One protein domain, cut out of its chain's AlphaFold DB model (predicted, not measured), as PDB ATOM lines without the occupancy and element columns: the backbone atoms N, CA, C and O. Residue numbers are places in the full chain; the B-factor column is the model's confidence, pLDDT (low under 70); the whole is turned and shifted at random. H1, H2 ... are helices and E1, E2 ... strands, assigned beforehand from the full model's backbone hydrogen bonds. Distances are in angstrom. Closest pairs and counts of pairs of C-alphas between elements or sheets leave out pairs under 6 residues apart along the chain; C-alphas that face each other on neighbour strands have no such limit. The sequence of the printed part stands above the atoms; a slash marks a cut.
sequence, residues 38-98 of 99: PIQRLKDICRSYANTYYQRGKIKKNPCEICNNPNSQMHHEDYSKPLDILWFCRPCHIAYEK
ATOM      1  N   PRO A  38      27.449  11.209 -37.373       97.25
ATOM      2  CA  PRO A  38      26.364  10.418 -37.957       97.25
ATOM      3  C   PRO A  38      25.070  10.470 -37.130       97.25
ATOM      4  O   PRO A  38      23.991  10.656 -37.688       97.25
ATOM      5  N   ILE A  39      25.185  10.419 -35.799       96.19
ATOM      6  CA  ILE A  39      24.044  10.498 -34.876       96.19
ATOM      7  C   ILE A  39      23.387  11.884 -34.928       96.19
ATOM      8  O   ILE A  39      22.164  11.982 -34.999       96.19
ATOM      9  N   GLN A  40      24.169  12.969 -34.929       96.25
ATOM     10  CA  GLN A  40      23.619  14.325 -35.057       96.25
ATOM     11  C   GLN A  40      22.878  14.503 -36.384       96.25
ATOM     12  O   GLN A  40      21.776  15.049 -36.396       96.25
ATOM     13  N   ARG A  41      23.452  13.996 -37.481       96.81
ATOM     14  CA  ARG A  41      22.830  14.033 -38.807       96.81
ATOM     15  C   ARG A  41      21.518  13.247 -38.834       96.81
ATOM     16  O   ARG A  41      20.540  13.761 -39.362       96.81
ATOM     17  N   LEU A  42      21.477  12.052 -38.243       97.06
ATOM     18  CA  LEU A  42      20.251  11.255 -38.131       97.06
ATOM     19  C   LEU A  42      19.151  12.031 -37.392       97.06
ATOM     20  O   LEU A  42      18.038  12.161 -37.899       97.06
ATOM     21  N   LYS A  43      19.481  12.607 -36.229       96.69
ATOM     22  CA  LYS A  43      18.530  13.403 -35.440       96.69
ATOM     23  C   LYS A  43      18.027  14.635 -36.201       96.69
ATOM     24  O   LYS A  43      16.850  14.970 -36.097       96.69
ATOM     25  N   ASP A  44      18.897  15.307 -36.957       96.75
ATOM     26  CA  ASP A  44      18.542  16.471 -37.779       96.75
ATOM     27  C   ASP A  44      17.587  16.097 -38.925       96.75
ATOM     28  O   ASP A  44      16.533  16.717 -39.082       96.75
ATOM     29  N   ILE A  45      17.897  15.020 -39.661       97.44
ATOM     30  CA  ILE A  45      17.049  14.491 -40.742       97.44
ATOM     31  C   ILE A  45      15.671  14.105 -40.204       97.44
ATOM     32  O   ILE A  45      14.657  14.512 -40.771       97.44
ATOM     33  N   CYS A  46      15.636  13.363 -39.098       98.00
ATOM     34  CA  CYS A  46      14.402  12.896 -38.481       98.00
ATOM     35  C   CYS A  46      13.462  14.061 -38.135       98.00
ATOM     36  O   CYS A  46      12.326  14.120 -38.610       98.00
ATOM     37  N   ARG A  47      13.983  15.067 -37.420       97.25
ATOM     38  CA  ARG A  47      13.221  16.271 -37.054       97.25
ATOM     39  C   ARG A  47      12.788  17.078 -38.276       97.25
ATOM     40  O   ARG A  47      11.680  17.605 -38.299       97.25
ATOM     41  N   SER A  48      13.651  17.209 -39.287       97.88
ATOM     42  CA  SER A  48      13.328  17.928 -40.526       97.88
ATOM     43  C   SER A  48      12.170  17.264 -41.282       97.88
ATOM     44  O   SER A  48      11.234  17.940 -41.726       97.88
ATOM     45  N   TYR A  49      12.191  15.933 -41.363       98.25
ATOM     46  CA  TYR A  49      11.155  15.139 -42.010       98.25
ATOM     47  C   TYR A  49       9.815  15.247 -41.270       98.25
ATOM     48  O   TYR A  49       8.806  15.619 -41.876       98.25
ATOM     49  N   ALA A  50       9.819  15.030 -39.949       98.06
ATOM     50  CA  ALA A  50       8.640  15.174 -39.095       98.06
ATOM     51  C   ALA A  50       8.015  16.574 -39.216       98.06
ATOM     52  O   ALA A  50       6.817  16.715 -39.472       98.06
ATOM     53  N   ASN A  51       8.835  17.629 -39.143       97.81
ATOM     54  CA  ASN A  51       8.370  19.010 -39.288       97.81
ATOM     55  C   ASN A  51       7.734  19.282 -40.655       97.81
ATOM     56  O   ASN A  51       6.741  20.004 -40.735       97.81
ATOM     57  N   THR A  52       8.266  18.694 -41.728       98.31
ATOM     58  CA  THR A  52       7.681  18.825 -43.069       98.31
ATOM     59  C   THR A  52       6.272  18.230 -43.112       98.31
ATOM     60  O   THR A  52       5.350  18.847 -43.644       98.31
ATOM     61  N   TYR A  53       6.077  17.048 -42.523       98.31
ATOM     62  CA  TYR A  53       4.768  16.391 -42.465       98.31
ATOM     63  C   TYR A  53       3.793  17.129 -41.543       98.31
ATOM     64  O   TYR A  53       2.612  17.252 -41.873       98.31
ATOM     65  N   TYR A  54       4.285  17.684 -40.438       97.94
ATOM     66  CA  TYR A  54       3.510  18.534 -39.540       97.94
ATOM     67  C   TYR A  54       3.002  19.801 -40.229       97.94
ATOM     68  O   TYR A  54       1.805  20.073 -40.214       97.94
ATOM     69  N   GLN A  55       3.882  20.542 -40.909       97.75
ATOM     70  CA  GLN A  55       3.507  21.757 -41.643       97.75
ATOM     71  C   GLN A  55       2.514  21.475 -42.777       97.75
ATOM     72  O   GLN A  55       1.687  22.320 -43.103       97.75
ATOM     73  N   ARG A  56       2.569  20.271 -43.359       97.81
ATOM     74  CA  ARG A  56       1.613  19.795 -44.371       97.81
ATOM     75  C   ARG A  56       0.303  19.259 -43.778       97.81
ATOM     76  O   ARG A  56      -0.530  18.760 -44.532       97.81
ATOM     77  N   GLY A  57       0.132  19.292 -42.455       97.31
ATOM     78  CA  GLY A  57      -1.055  18.783 -41.763       97.31
ATOM     79  C   GLY A  57      -1.204  17.257 -41.788       97.31
ATOM     80  O   GLY A  57      -2.289  16.743 -41.527       97.31
ATOM     81  N   LYS A  58      -0.140  16.514 -42.127       97.62
ATOM     82  CA  LYS A  58      -0.134  15.039 -42.157       97.62
ATOM     83  C   LYS A  58       0.119  14.426 -40.783       97.62
ATOM     84  O   LYS A  58      -0.320  13.311 -40.533       97.62
ATOM     85  N   ILE A  59       0.786  15.163 -39.900       97.38
ATOM     86  CA  ILE A  59       0.886  14.850 -38.474       97.38
ATOM     87  C   ILE A  59      -0.025  15.819 -37.727       97.38
ATOM     88  O   ILE A  59       0.095  17.034 -37.894       97.38
ATOM     89  N   LYS A  60      -0.915  15.287 -36.891       96.06
ATOM     90  CA  LYS A  60      -1.735  16.093 -35.982       96.06
ATOM     91  C   LYS A  60      -1.010  16.253 -34.652       96.06
ATOM     92  O   LYS A  60      -0.444  15.294 -34.137       96.06
ATOM     93  N   LYS A  61      -1.035  17.469 -34.106       96.81
ATOM     94  CA  LYS A  61      -0.536  17.735 -32.758       96.81
ATOM     95  C   LYS A  61      -1.492  17.156 -31.723       96.81
ATOM     96  O   LYS A  61      -2.663  17.521 -31.735       96.81
ATOM     97  N   ASN A  62      -0.969  16.337 -30.815       97.62
ATOM     98  CA  ASN A  62      -1.699  15.849 -29.646       97.62
ATOM     99  C   ASN A  62      -1.172  16.512 -28.366       97.62
ATOM    100  O   ASN A  62      -0.023  16.963 -28.347       97.62
ATOM    101  N   PRO A  63      -1.986  16.615 -27.302       98.19
ATOM    102  CA  PRO A  63      -1.513  17.038 -25.986       98.19
ATOM    103  C   PRO A  63      -0.465  16.065 -25.422       98.19
ATOM    104  O   PRO A  63      -0.237  14.989 -25.962       98.19
ATOM    105  N   CYS A  64       0.195  16.469 -24.335       98.25
ATOM    106  CA  CYS A  64       1.161  15.629 -23.633       98.25
ATOM    107  C   CYS A  64       0.536  14.289 -23.215       98.25
ATOM    108  O   CYS A  64      -0.462  14.298 -22.504       98.25
ATOM    109  N   GLU A  65       1.154  13.161 -23.550       97.31
ATOM    110  CA  GLU A  65       0.629  11.831 -23.201       97.31
ATOM    111  C   GLU A  65       0.681  11.540 -21.695       97.31
ATOM    112  O   GLU A  65      -0.105  10.750 -21.187       97.31
ATOM    113  N   ILE A  66       1.557  12.232 -20.956       96.81
ATOM    114  CA  ILE A  66       1.719  12.044 -19.506       96.81
ATOM    115  C   ILE A  66       0.743  12.915 -18.701       96.81
ATOM    116  O   ILE A  66       0.187  12.471 -17.703       96.81
ATOM    117  N   CYS A  67       0.556  14.182 -19.090       97.19
ATOM    118  CA  CYS A  67      -0.176  15.163 -18.271       97.19
ATOM    119  C   CYS A  67      -1.252  15.952 -19.026       97.19
ATOM    120  O   CYS A  67      -1.778  16.934 -18.508       97.19
ATOM    121  N   ASN A  68      -1.541  15.573 -20.269       97.94
ATOM    122  CA  ASN A  68      -2.543  16.181 -21.142       97.94
ATOM    123  C   ASN A  68      -2.361  17.687 -21.431       97.94
ATOM    124  O   ASN A  68      -3.259  18.352 -21.943       97.94
ATOM    125  N   ASN A  69      -1.186  18.256 -21.140       97.69
ATOM    126  CA  ASN A  69      -0.897  19.654 -21.441       97.69
ATOM    127  C   ASN A  69      -0.883  19.885 -22.971       97.69
ATOM    128  O   ASN A  69      -0.094  19.234 -23.667       97.69
ATOM    129  N   PRO A  70      -1.684  20.825 -23.511       97.00
ATOM    130  CA  PRO A  70      -1.756  21.089 -24.952       97.00
ATOM    131  C   PRO A  70      -0.465  21.692 -25.534       97.00
ATOM    132  O   PRO A  70      -0.210  21.612 -26.739       97.00
ATOM    133  N   ASN A  71       0.394  22.270 -24.689       97.00
ATOM    134  CA  ASN A  71       1.708  22.788 -25.066       97.00
ATOM    135  C   ASN A  71       2.755  21.665 -25.112       97.00
ATOM    136  O   ASN A  71       3.772  21.692 -24.415       97.00
ATOM    137  N   SER A  72       2.486  20.667 -25.949       97.12
ATOM    138  CA  SER A  72       3.383  19.556 -26.254       97.12
ATOM    139  C   SER A  72       4.365  19.889 -27.385       97.12
ATOM    140  O   SER A  72       4.132  20.781 -28.215       97.12
ATOM    141  N   GLN A  73       5.466  19.149 -27.403       96.38
ATOM    142  CA  GLN A  73       6.492  19.092 -28.435       96.38
ATOM    143  C   GLN A  73       6.652  17.637 -28.897       96.38
ATOM    144  O   GLN A  73       6.372  16.709 -28.138       96.38
ATOM    145  N   MET A  74       7.091  17.462 -30.143       96.56
ATOM    146  CA  MET A  74       7.378  16.145 -30.710       96.56
ATOM    147  C   MET A  74       8.579  15.519 -30.005       96.56
ATOM    148  O   MET A  74       9.635  16.151 -29.906       96.56
ATOM    149  N   HIS A  75       8.414  14.283 -29.559       96.19
ATOM    150  CA  HIS A  75       9.468  13.434 -29.036       96.19
ATOM    151  C   HIS A  75       9.662  12.238 -29.972       96.19
ATOM    152  O   HIS A  75       8.691  11.656 -30.449       96.19
ATOM    153  N   HIS A  76      10.921  11.885 -30.225       95.69
ATOM    154  CA  HIS A  76      11.287  10.705 -31.003       95.69
ATOM    155  C   HIS A  76      12.114   9.786 -30.111       95.69
ATOM    156  O   HIS A  76      13.237  10.147 -29.749       95.69
ATOM    157  N   GLU A  77      11.575   8.612 -29.797       94.44
ATOM    158  CA  GLU A  77      12.328   7.554 -29.117       94.44
ATOM    159  C   GLU A  77      13.326   6.915 -30.086       94.44
ATOM    160  O   GLU A  77      14.525   6.834 -29.818       94.44
ATOM    161  N   ASP A  78      12.837   6.556 -31.274       95.50
ATOM    162  CA  ASP A  78      13.633   6.018 -32.366       95.50
ATOM    163  C   ASP A  78      13.759   7.049 -33.494       95.50
ATOM    164  O   ASP A  78      12.873   7.240 -34.327       95.50
ATOM    165  N   TYR A  79      14.918   7.706 -33.556       96.00
ATOM    166  CA  TYR A  79      15.205   8.695 -34.595       96.00
ATOM    167  C   TYR A  79      15.295   8.098 -36.013       96.00
ATOM    168  O   TYR A  79      15.356   8.867 -36.973       96.00
ATOM    169  N   SER A  80      15.284   6.770 -36.185       96.25
ATOM    170  CA  SER A  80      15.155   6.134 -37.503       96.25
ATOM    171  C   SER A  80      13.715   6.133 -38.038       96.25
ATOM    172  O   SER A  80      13.512   5.964 -39.242       96.25
ATOM    173  N   LYS A  81      12.721   6.404 -37.179       97.12
ATOM    174  CA  LYS A  81      11.289   6.423 -37.505       97.12
ATOM    175  C   LYS A  81      10.709   7.836 -37.350       97.12
ATOM    176  O   LYS A  81      10.054   8.145 -36.363       97.12
ATOM    177  N   PRO A  82      10.894   8.735 -38.329       96.75
ATOM    178  CA  PRO A  82      10.558  10.153 -38.165       96.75
ATOM    179  C   PRO A  82       9.065  10.466 -38.029       96.75
ATOM    180  O   PRO A  82       8.713  11.574 -37.639       96.75
ATOM    181  N   LEU A  83       8.184   9.536 -38.396       97.38
ATOM    182  CA  LEU A  83       6.734   9.696 -38.251       97.38
ATOM    183  C   LEU A  83       6.183   8.995 -37.006       97.38
ATOM    184  O   LEU A  83       5.007   9.173 -36.699       97.38
ATOM    185  N   ASP A  84       7.025   8.236 -36.305       97.12
ATOM    186  CA  ASP A  84       6.717   7.652 -35.008       97.12
ATOM    187  C   ASP A  84       7.062   8.701 -33.944       97.12
ATOM    188  O   ASP A  84       8.227   9.071 -33.746       97.12
ATOM    189  N   ILE A  85       6.022   9.331 -33.404       96.69
ATOM    190  CA  ILE A  85       6.129  10.554 -32.612       96.69
ATOM    191  C   ILE A  85       5.258  10.408 -31.382       96.69
ATOM    192  O   ILE A  85       4.047  10.224 -31.496       96.69
ATOM    193  N   LEU A  86       5.880  10.631 -30.230       96.62
ATOM    194  CA  LEU A  86       5.183  10.844 -28.973       96.62
ATOM    195  C   LEU A  86       5.048  12.339 -28.704       96.62
ATOM    196  O   LEU A  86       5.862  13.159 -29.150       96.62
ATOM    197  N   TRP A  87       4.019  12.713 -27.954       97.75
ATOM    198  CA  TRP A  87       3.785  14.108 -27.592       97.75
ATOM    199  C   TRP A  87       4.039  14.329 -26.115       97.75
ATOM    200  O   TRP A  87       3.304  13.830 -25.272       97.75
ATOM    201  N   PHE A  88       5.023  15.167 -25.786       97.69
ATOM    202  CA  PHE A  88       5.321  15.526 -24.398       97.69
ATOM    203  C   PHE A  88       5.379  17.035 -24.224       97.69
ATOM    204  O   PHE A  88       5.909  17.742 -25.071       97.69
ATOM    205  N   CYS A  89       4.862  17.572 -23.121       97.44
ATOM    206  CA  CYS A  89       5.173  18.949 -22.740       97.44
ATOM    207  C   CYS A  89       6.623  19.038 -22.247       97.44
ATOM    208  O   CYS A  89       7.217  18.037 -21.849       97.44
ATOM    209  N   ARG A  90       7.207  20.240 -22.253       95.88
ATOM    210  CA  ARG A  90       8.622  20.430 -21.896       95.88
ATOM    211  C   ARG A  90       9.029  19.799 -20.544       95.88
ATOM    212  O   ARG A  90      10.067  19.143 -20.530       95.88
ATOM    213  N   PRO A  91       8.264  19.936 -19.438       96.12
ATOM    214  CA  PRO A  91       8.594  19.269 -18.174       96.12
ATOM    215  C   PRO A  91       8.650  17.741 -18.291       96.12
ATOM    216  O   PRO A  91       9.633  17.130 -17.882       96.12
ATOM    217  N   CYS A  92       7.628  17.138 -18.904       96.38
ATOM    218  CA  CYS A  92       7.544  15.691 -19.095       96.38
ATOM    219  C   CYS A  92       8.628  15.173 -20.045       96.38
ATOM    220  O   CYS A  92       9.206  14.129 -19.787       96.38
ATOM    221  N   HIS A  93       8.968  15.930 -21.092       94.12
ATOM    222  CA  HIS A  93      10.034  15.573 -22.027       94.12
ATOM    223  C   HIS A  93      11.397  15.467 -21.331       94.12
ATOM    224  O   HIS A  93      12.139  14.523 -21.566       94.12
ATOM    225  N   ILE A  94      11.720  16.420 -20.449       93.44
ATOM    226  CA  ILE A  94      12.976  16.403 -19.681       93.44
ATOM    227  C   ILE A  94      12.986  15.256 -18.665       93.44
ATOM    228  O   ILE A  94      14.042  14.681 -18.414       93.44
ATOM    229  N   ALA A  95      11.840  14.950 -18.054       93.06
ATOM    230  CA  ALA A  95      11.723  13.827 -17.130       93.06
ATOM    231  C   ALA A  95      11.904  12.480 -17.849       93.06
ATOM    232  O   ALA A  95      12.581  11.608 -17.318       93.06
ATOM    233  N   TYR A  96      11.360  12.351 -19.064       89.62
ATOM    234  CA  TYR A  96      11.458  11.143 -19.883       89.62
ATOM    235  C   TYR A  96      12.880  10.890 -20.396       89.62
ATOM    236  O   TYR A  96      13.378   9.781 -20.290       89.62
ATOM    237  N   GLU A  97      13.586  11.926 -20.866       75.62
ATOM    238  CA  GLU A  97      14.976  11.808 -21.354       75.62
ATOM    239  C   GLU A  97      16.011  11.451 -20.265       75.62
ATOM    240  O   GLU A  97      17.191  11.287 -20.575       75.62
ATOM    241  N   LYS A  98      15.606  11.387 -18.990       59.22
ATOM    242  CA  LYS A  98      16.474  11.050 -17.849       59.22
ATOM    243  C   LYS A  98      16.328   9.605 -17.359       59.22
ATOM    244  O   LYS A  98      17.006   9.255 -16.393       59.22
TER     245      LYS A  98
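This is residues 38 to 98 of the 99 residues of an uncharacterized protein of marine sediment metagenome (UniProt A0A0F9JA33). A small two-strand hairpin, E1 and E2, sits between two helices of unequal length: the long helix H1 along one side of a flat body and the short helix H2 on the other. A long link from the end of H1, residues 56 to 71, runs across to the hairpin, and the link inside the hairpin, residues 76 to 85, reaches back to H1. The printed part has 61 residues with two named helices and two named strands, in the order H1, E1, E2, H2; the sheet has the order E1 - E2, antiparallel, and the class is mixed, helices and strands. The whole is compact, with a radius of gyration of the C-alphas of 11.6 A, and spans 32 by 29 by 13 A.

H1, residues 38 to 55, begins with C-alpha 38 at (26.364, 10.418, -37.957) and measures 25.8 A from first to last C-alpha. E1 is residues 72 to 75, with C-alpha 72 at (3.383, 19.556, -26.254). E2 is residues 86 to 89. H2, residues 90 to 96, measures 9.9 A and ends with C-alpha 96 at (11.458, 11.143, -19.883).

E1 and E2 form a hairpin of antiparallel neighbour strands, with 137 degrees between their N-to-C directions. The C-alphas of Ser 72 and Cys 89, which face each other, are 4.0 A apart. Across the pair, N 73 and O 88 at 2.8 A and N 86 and O 75 at 3.0 A are within hydrogen-bond range. The closest C-alphas of E1 and H2 are those of Ser 72 and Arg 90, 6.9 A apart, and their centres are 9.6 A apart. E2 and H2 are near each other, with 5 pairs of C-alphas within 10 A. H1 and E1 are also near each other, with 5 such pairs. H1 is apart from E2 and from H2. In H1 and H2 every O i to N i+4 pair is within hydrogen-bond range.

The two C-alphas farthest apart are those of Pro 38 and Asn 68, at 33.9 A, and the first and last printed C-alphas are 22.4 A apart. The printed part has no cut. The link from H1 to E1, 16 residues, is long; that from E1 to E2, 10 residues, is short; that from E2 to H2 is tight, with 0 residues between them. The C-alphas of residues 56 to 71 lie 10 to 16 A from the mean of the C-alphas. The mean pLDDT of the printed part is 95.8, and one printed residue, Lys 98, is under 70.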